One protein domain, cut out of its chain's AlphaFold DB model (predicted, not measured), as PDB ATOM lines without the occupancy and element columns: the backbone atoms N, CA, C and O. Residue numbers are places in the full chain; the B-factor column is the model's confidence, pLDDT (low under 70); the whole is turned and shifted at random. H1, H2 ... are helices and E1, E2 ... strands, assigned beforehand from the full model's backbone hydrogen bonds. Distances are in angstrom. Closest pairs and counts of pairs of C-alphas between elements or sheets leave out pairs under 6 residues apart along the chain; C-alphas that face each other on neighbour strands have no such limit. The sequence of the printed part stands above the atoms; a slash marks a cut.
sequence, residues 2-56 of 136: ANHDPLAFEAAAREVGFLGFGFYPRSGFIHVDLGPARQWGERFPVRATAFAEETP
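AT A GLANCE: This is residues 2 to 56 of the 136 residues of the protein "Uncharacterized protein DUF882" of Salipiger aestuarii (UniProt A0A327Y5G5). A small, narrow sheet of three strands has a single helix, H1, packed along one face, while no named element covers the other face; after E3 a long tail, residues 42 to 56, runs on past the ends of the strands and makes much of the length. The printed part has 55 residues, with H1, E1, E2 and E3 following in that order along the chain, and under half of the residues are in these named elements. The sheet is mixed, in the order E2, E1, E3, and the class is mixed, helices and strands. The whole is only just compact, close to loose, with a radius of gyration of the C-alphas of 11.7 A, and elongated, spanning 39 by 20 by 15 A.

HOW THE PARTS SIT: E1, residues 20 to 24, is the inner strand. E2, residues 29 to 33, is its antiparallel neighbour at 163 degrees and forms a hairpin with it; N 31 and O 22 are 2.8 A apart, within hydrogen-bond range. E3, residues 38 to 41, is parallel to E1 at 7 degrees, with N 21 and O 38 at 2.9 A. E2 and E3, the edge strands, are apart. H1, residues 6 to 15, is on the sheet at a height of 10.2 A, over E2 and E1. It runs along the strands, at 11 degrees to E2 on the local plane. The closest C-alphas of H1 and E2 are those of Ala 13 and Val 32, 7.6 A apart. In H1 every O i to N i+4 pair is within hydrogen-bond range.

IN THESE COORDINATES: E1 measures 13.6 A from first to last C-alpha, E2 13.1 A and E3 10.7 A. H1 measures 14.3 A, from C-alpha 6 at (139.287, -61.514, 367.510) to C-alpha 15 at (134.065, -54.944, 355.920). E3 ends with C-alpha 41 at (150.495, -53.919, 369.002).

THE WHOLE: The two C-alphas farthest apart, those of Pro 36 and Pro 56, are 39.8 A from each other. The printed part has no cut, and the links H1 to E1, E1 to E2 and E2 to E3 are tight. Mean pLDDT of the printed part is 90.9, and no printed residue is under 70.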
ATOM      1  N   ALA A   2     137.694 -61.735 375.259       82.25
ATOM      2  CA  ALA A   2     137.496 -63.041 375.898       82.25
ATOM      3  C   ALA A   2     136.153 -63.657 375.463       82.25
ATOM      4  O   ALA A   2     136.077 -64.833 375.142       82.25
ATOM      5  N   ASN A   3     135.128 -62.813 375.343       86.62
ATOM      6  CA  ASN A   3     133.764 -63.145 374.938       86.62
ATOM      7  C   ASN A   3     133.468 -62.898 373.443       86.62
ATOM      8  O   ASN A   3     132.310 -62.787 373.070       86.62
ATOM      9  N   HIS A   4     134.489 -62.732 372.604       88.56
ATOM     10  CA  HIS A   4     134.335 -62.496 371.166       88.56
ATOM     11  C   HIS A   4     135.548 -63.066 370.431       88.56
ATOM     12  O   HIS A   4     136.664 -62.971 370.958       88.56
ATOM     13  N   ASP A   5     135.335 -63.550 369.206       92.00
ATOM     14  CA  ASP A   5     136.406 -63.972 368.303       92.00
ATOM     15  C   ASP A   5     137.159 -62.739 367.765       92.00
ATOM     16  O   ASP A   5     136.553 -61.900 367.089       92.00
ATOM     17  N   PRO A   6     138.468 -62.596 368.048       93.50
ATOM     18  CA  PRO A   6     139.287 -61.514 367.510       93.50
ATOM     19  C   PRO A   6     139.289 -61.420 365.983       93.50
ATOM     20  O   PRO A   6     139.276 -60.307 365.460       93.50
ATOM     21  N   LEU A   7     139.314 -62.557 365.281       92.31
ATOM     22  CA  LEU A   7     139.416 -62.593 363.822       92.31
ATOM     23  C   LEU A   7     138.101 -62.171 363.177       92.31
ATOM     24  O   LEU A   7     138.101 -61.313 362.297       92.31
ATOM     25  N   ALA A   8     136.980 -62.715 363.659       93.50
ATOM     26  CA  ALA A   8     135.658 -62.331 363.174       93.50
ATOM     27  C   ALA A   8     135.365 -60.844 363.441       93.50
ATOM     28  O   ALA A   8     134.830 -60.150 362.581       93.50
ATOM     29  N   PHE A   9     135.765 -60.335 364.611       93.94
ATOM     30  CA  PHE A   9     135.578 -58.927 364.961       93.94
ATOM     31  C   PHE A   9     136.405 -57.986 364.073       93.94
ATOM     32  O   PHE A   9     135.890 -56.977 363.595       93.94
ATOM     33  N   GLU A  10     137.678 -58.315 363.823       94.94
ATOM     34  CA  GLU A  10     138.517 -57.550 362.894       94.94
ATOM     35  C   GLU A  10     137.940 -57.577 361.474       94.94
ATOM     36  O   GLU A  10     137.864 -56.531 360.831       94.94
ATOM     37  N   ALA A  11     137.516 -58.749 360.991       95.12
ATOM     38  CA  ALA A  11     136.937 -58.898 359.660       95.12
ATOM     39  C   ALA A  11     135.683 -58.028 359.488       95.12
ATOM     40  O   ALA A  11     135.607 -57.272 358.521       95.12
ATOM     41  N   ALA A  12     134.769 -58.050 360.461       96.44
ATOM     42  CA  ALA A  12     133.568 -57.217 360.444       96.44
ATOM     43  C   ALA A  12     133.907 -55.715 360.414       96.44
ATOM     44  O   ALA A  12     133.319 -54.952 359.653       96.44
ATOM     45  N   ALA A  13     134.899 -55.272 361.192       95.94
ATOM     46  CA  ALA A  13     135.334 -53.876 361.161       95.94
ATOM     47  C   ALA A  13     135.950 -53.486 359.803       95.94
ATOM     48  O   ALA A  13     135.703 -52.390 359.298       95.94
ATOM     49  N   ARG A  14     136.726 -54.381 359.183       95.81
ATOM     50  CA  ARG A  14     137.293 -54.155 357.844       95.81
ATOM     51  C   ARG A  14     136.219 -54.089 356.766       95.81
ATOM     52  O   ARG A  14     136.327 -53.253 355.875       95.81
ATOM     53  N   GLU A  15     135.192 -54.926 356.859       97.31
ATOM     54  CA  GLU A  15     134.065 -54.944 355.920       97.31
ATOM     55  C   GLU A  15     133.320 -53.601 355.896       97.31
ATOM     56  O   GLU A  15     132.948 -53.113 354.832       97.31
ATOM     57  N   VAL A  16     133.193 -52.948 357.054       95.69
ATOM     58  CA  VAL A  16     132.569 -51.618 357.185       95.69
ATOM     59  C   VAL A  16     133.531 -50.473 356.800       95.69
ATOM     60  O   VAL A  16     133.140 -49.309 356.767       95.69
ATOM     61  N   GLY A  17     134.784 -50.781 356.451       95.62
ATOM     62  CA  GLY A  17     135.741 -49.828 355.883       95.62
ATOM     63  C   GLY A  17     136.767 -49.254 356.862       95.62
ATOM     64  O   GLY A  17     137.495 -48.330 356.497       95.62
ATOM     65  N   PHE A  18     136.879 -49.782 358.084       96.75
ATOM     66  CA  PHE A  18     137.946 -49.369 358.997       96.75
ATOM     67  C   PHE A  18     139.306 -49.922 358.557       96.75
ATOM     68  O   PHE A  18     139.434 -51.085 358.167       96.75
ATOM     69  N   LEU A  19     140.344 -49.084 358.654       95.81
ATOM     70  CA  LEU A  19     141.685 -49.389 358.140       95.81
ATOM     71  C   LEU A  19     142.774 -49.401 359.225       95.81
ATOM     72  O   LEU A  19     143.830 -50.006 359.017       95.81
ATOM     73  N   GLY A  20     142.546 -48.740 360.364       96.50
ATOM     74  CA  GLY A  20     143.490 -48.676 361.480       96.50
ATOM     75  C   GLY A  20     143.165 -49.687 362.579       96.50
ATOM     76  O   GLY A  20     142.042 -49.693 363.078       96.50
ATOM     77  N   PHE A  21     144.141 -50.508 362.988       97.25
ATOM     78  CA  PHE A  21     143.940 -51.536 364.017       97.25
ATOM     79  C   PHE A  21     145.083 -51.629 365.035       97.25
ATOM     80  O   PHE A  21     146.233 -51.889 364.681       97.25
ATOM     81  N   GLY A  22     144.751 -51.505 366.318       97.00
ATOM     82  CA  GLY A  22     145.652 -51.772 367.438       97.00
ATOM     83  C   GLY A  22     145.244 -53.031 368.195       97.00
ATOM     84  O   GLY A  22     144.096 -53.145 368.619       97.00
ATOM     85  N   PHE A  23     146.162 -53.969 368.414       96.75
ATOM     86  CA  PHE A  23     145.850 -55.236 369.082       96.75
ATOM     87  C   PHE A  23     146.492 -55.317 370.473       96.75
ATOM     88  O   PHE A  23     147.710 -55.185 370.616       96.75
ATOM     89  N   TYR A  24     145.671 -55.557 371.503       94.88
ATOM     90  CA  TYR A  24     146.113 -55.599 372.901       94.88
ATOM     91  C   TYR A  24     145.651 -56.883 373.612       94.88
ATOM     92  O   TYR A  24     144.735 -56.830 374.440       94.88
ATOM     93  N   PRO A  25     146.280 -58.048 373.354       91.19
ATOM     94  CA  PRO A  25     145.843 -59.338 373.890       91.19
ATOM     95  C   PRO A  25     145.876 -59.398 375.415       91.19
ATOM     96  O   PRO A  25     144.917 -59.860 376.029       91.19
ATOM     97  N   ARG A  26     146.924 -58.835 376.032       87.50
ATOM     98  CA  ARG A  26     147.049 -58.736 377.498       87.50
ATOM     99  C   ARG A  26     145.901 -57.957 378.144       87.50
ATOM    100  O   ARG A  26     145.454 -58.322 379.227       87.50
ATOM    101  N   SER A  27     145.436 -56.893 377.491       88.88
ATOM    102  CA  SER A  27     144.340 -56.049 377.985       88.88
ATOM    103  C   SER A  27     142.968 -56.509 377.485       88.88
ATOM    104  O   SER A  27     141.943 -56.055 377.984       88.88
ATOM    105  N   GLY A  28     142.929 -57.425 376.517       91.00
ATOM    106  CA  GLY A  28     141.715 -58.073 376.041       91.00
ATOM    107  C   GLY A  28     140.853 -57.247 375.083       91.00
ATOM    108  O   GLY A  28     139.664 -57.550 374.983       91.00
ATOM    109  N   PHE A  29     141.398 -56.260 374.362       93.75
ATOM    110  CA  PHE A  29     140.637 -55.434 373.407       93.75
ATOM    111  C   PHE A  29     141.368 -55.197 372.070       93.75
ATOM    112  O   PHE A  29     142.581 -55.390 371.966       93.75
ATOM    113  N   ILE A  30     140.603 -54.788 371.053       96.31
ATOM    114  CA  ILE A  30     141.093 -54.295 369.758       96.31
ATOM    115  C   ILE A  30     140.713 -52.816 369.665       96.31
ATOM    116  O   ILE A  30     139.572 -52.453 369.934       96.31
ATOM    117  N   HIS A  31     141.675 -51.971 369.318       96.25
ATOM    118  CA  HIS A  31     141.464 -50.572 368.978       96.25
ATOM    119  C   HIS A  31     141.177 -50.475 367.476       96.25
ATOM    120  O   HIS A  31     141.966 -50.987 366.684       96.25
ATOM    121  N   VAL A  32     140.082 -49.822 367.088       96.38
ATOM    122  CA  VAL A  32     139.707 -49.600 365.683       96.38
ATOM    123  C   VAL A  32     139.713 -48.102 365.410       96.38
ATOM    124  O   VAL A  32     139.093 -47.340 366.144       96.38
ATOM    125  N   ASP A  33     140.428 -47.696 364.366       93.94
ATOM    126  CA  ASP A  33     140.741 -46.303 364.058       93.94
ATOM    127  C   ASP A  33     140.203 -45.883 362.680       93.94
ATOM    128  O   ASP A  33     140.285 -46.637 361.707       93.94
ATOM    129  N   LEU A  34     139.736 -44.631 362.576       93.19
ATOM    130  CA  LEU A  34     139.247 -44.000 361.332       93.19
ATOM    131  C   LEU A  34     140.363 -43.436 360.433       93.19
ATOM    132  O   LEU A  34     140.095 -42.885 359.371       93.19
ATOM    133  N   GLY A  35     141.616 -43.491 360.885       86.25
ATOM    134  CA  GLY A  35     142.740 -42.891 360.169       86.25
ATOM    135  C   GLY A  35     143.285 -43.755 359.019       86.25
ATOM    136  O   GLY A  35     142.709 -44.786 358.678       86.25
ATOM    137  N   PRO A  36     144.437 -43.369 358.436       92.38
ATOM    138  CA  PRO A  36     145.073 -44.136 357.366       92.38
ATOM    139  C   PRO A  36     145.390 -45.572 357.793       92.38
ATOM    140  O   PRO A  36     145.587 -45.843 358.984       92.38
ATOM    141  N   ALA A  37     145.486 -46.462 356.801       95.94
ATOM    142  CA  ALA A  37     145.768 -47.878 356.995       95.94
ATOM    143  C   ALA A  37     147.051 -48.085 357.806       95.94
ATOM    144  O   ALA A  37     148.149 -47.733 357.372       95.94
ATOM    145  N   ARG A  38     146.899 -48.650 359.002       95.56
ATOM    146  CA  ARG A  38     148.008 -48.935 359.914       95.56
ATOM    147  C   ARG A  38     147.632 -50.053 360.871       95.56
ATOM    148  O   ARG A  38     146.462 -50.234 361.204       95.56
ATOM    149  N   GLN A  39     148.642 -50.763 361.352       96.00
ATOM    150  CA  GLN A  39     148.479 -51.744 362.414       96.00
ATOM    151  C   GLN A  39     149.569 -51.579 363.470       96.00
ATOM    152  O   GLN A  39     150.708 -51.262 363.129       96.00
ATOM    153  N   TRP A  40     149.228 -51.793 364.739       97.00
ATOM    154  CA  TRP A  40     150.185 -51.758 365.847       97.00
ATOM    155  C   TRP A  40     149.777 -52.711 366.980       97.00
ATOM    156  O   TRP A  40     148.659 -53.227 367.016       97.00
ATOM    157  N   GLY A  41     150.695 -52.952 367.918       96.00
ATOM    158  CA  GLY A  41     150.495 -53.919 369.002       96.00
ATOM    159  C   GLY A  41     150.753 -55.366 368.570       96.00
ATOM    160  O   GLY A  41     151.468 -55.615 367.602       96.00
ATOM    161  N   GLU A  42     150.191 -56.319 369.313       95.62
ATOM    162  CA  GLU A  42     150.442 -57.755 369.144       95.62
ATOM    163  C   GLU A  42     149.152 -58.489 368.778       95.62
ATOM    164  O   GLU A  42     148.119 -58.286 369.411       95.62
ATOM    165  N   ARG A  43     149.188 -59.359 367.765       93.69
ATOM    166  CA  ARG A  43     148.003 -60.115 367.338       93.69
ATOM    167  C   ARG A  43     147.495 -61.023 368.459       93.69
ATOM    168  O   ARG A  43     148.261 -61.556 369.256       93.69
ATOM    169  N   PHE A  44     146.181 -61.229 368.499       92.19
ATOM    170  CA  PHE A  44     145.605 -62.224 369.397       92.19
ATOM    171  C   PHE A  44     146.058 -63.631 368.977       92.19
ATOM    172  O   PHE A  44     146.107 -63.909 367.778       92.19
ATOM    173  N   PRO A  45     146.357 -64.526 369.936       88.75
ATOM    174  CA  PRO A  45     146.675 -65.910 369.620       88.75
ATOM    175  C   PRO A  45     145.473 -66.585 368.955       88.75
ATOM    176  O   PRO A  45     144.320 -66.322 369.320       88.75
ATOM    177  N   VAL A  46     145.756 -67.468 367.994       85.19
ATOM    178  CA  VAL A  46     144.738 -68.282 367.326       85.19
ATOM    179  C   VAL A  46     144.104 -69.216 368.353       85.19
ATOM    180  O   VAL A  46     144.799 -69.848 369.147       85.19
ATOM    181  N   ARG A  47     142.774 -69.287 368.344       83.81
ATOM    182  CA  ARG A  47     141.979 -70.141 369.228       83.81
ATOM    183  C   ARG A  47     141.073 -71.030 368.383       83.81
ATOM    184  O   ARG A  47     140.620 -70.606 367.326       83.81
ATOM    185  N   ALA A  48     140.817 -72.250 368.854       81.75
ATOM    186  CA  ALA A  48     139.909 -73.185 368.182       81.75
ATOM    187  C   ALA A  48     138.438 -72.746 368.284       81.75
ATOM    188  O   ALA A  48     137.623 -73.089 367.433       81.75
ATOM    189  N   THR A  49     138.104 -71.983 369.328       83.88
ATOM    190  CA  THR A  49     136.763 -71.466 369.598       83.88
ATOM    191  C   THR A  49     136.756 -69.942 369.604       83.88
ATOM    192  O   THR A  49     137.739 -69.301 369.982       83.88
ATOM    193  N   ALA A  50     135.605 -69.366 369.249       81.81
ATOM    194  CA  ALA A  50     135.380 -67.920 369.257       81.81
ATOM    195  C   ALA A  50     135.608 -67.286 370.642       81.81
ATOM    196  O   ALA A  50     136.062 -66.148 370.764       81.81
ATOM    197  N   PHE A  51     135.313 -68.035 371.700       81.69
ATOM    198  CA  PHE A  51     135.473 -67.593 373.077       81.69
ATOM    199  C   PHE A  51     136.799 -68.091 373.651       81.69
ATOM    200  O   PHE A  51     137.272 -69.178 373.316       81.69
ATOM    201  N   ALA A  52     137.418 -67.266 374.497       80.38
ATOM    202  CA  ALA A  52     138.469 -67.741 375.384       80.38
ATOM    203  C   ALA A  52     137.857 -68.733 376.376       80.38
ATOM    204  O   ALA A  52     136.701 -68.574 376.768       80.38
ATOM    205  N   GLU A  53     138.640 -69.726 376.788       78.88
ATOM    206  CA  GLU A  53     138.245 -70.606 377.880       78.88
ATOM    207  C   GLU A  53     137.971 -69.758 379.128       78.88
ATOM    208  O   GLU A  53     138.805 -68.946 379.547       78.88
ATOM    209  N   GLU A  54     136.767 -69.894 379.682       73.00
ATOM    210  CA  GLU A  54     136.393 -69.176 380.888       73.00
ATOM    211  C   GLU A  54     137.167 -69.775 382.057       73.00
ATOM    212  O   GLU A  54     136.895 -70.883 382.506       73.00
ATOM    213  N   THR A  55     138.171 -69.046 382.541       71.94
ATOM    214  CA  THR A  55     138.819 -69.386 383.804       71.94
ATOM    215  C   THR A  55     137.906 -68.894 384.921       71.94
ATOM    216  O   THR A  55     137.711 -67.677 385.021       71.94
ATOM    217  N   PRO A  56     137.344 -69.783 385.764       72.56
ATOM    218  CA  PRO A  56     136.555 -69.347 386.904       72.56
ATOM    219  C   PRO A  56     137.392 -68.371 387.732       72.56
ATOM    220  O   PRO A  56     138.577 -68.651 387.963       72.56
TER     221      PRO A  56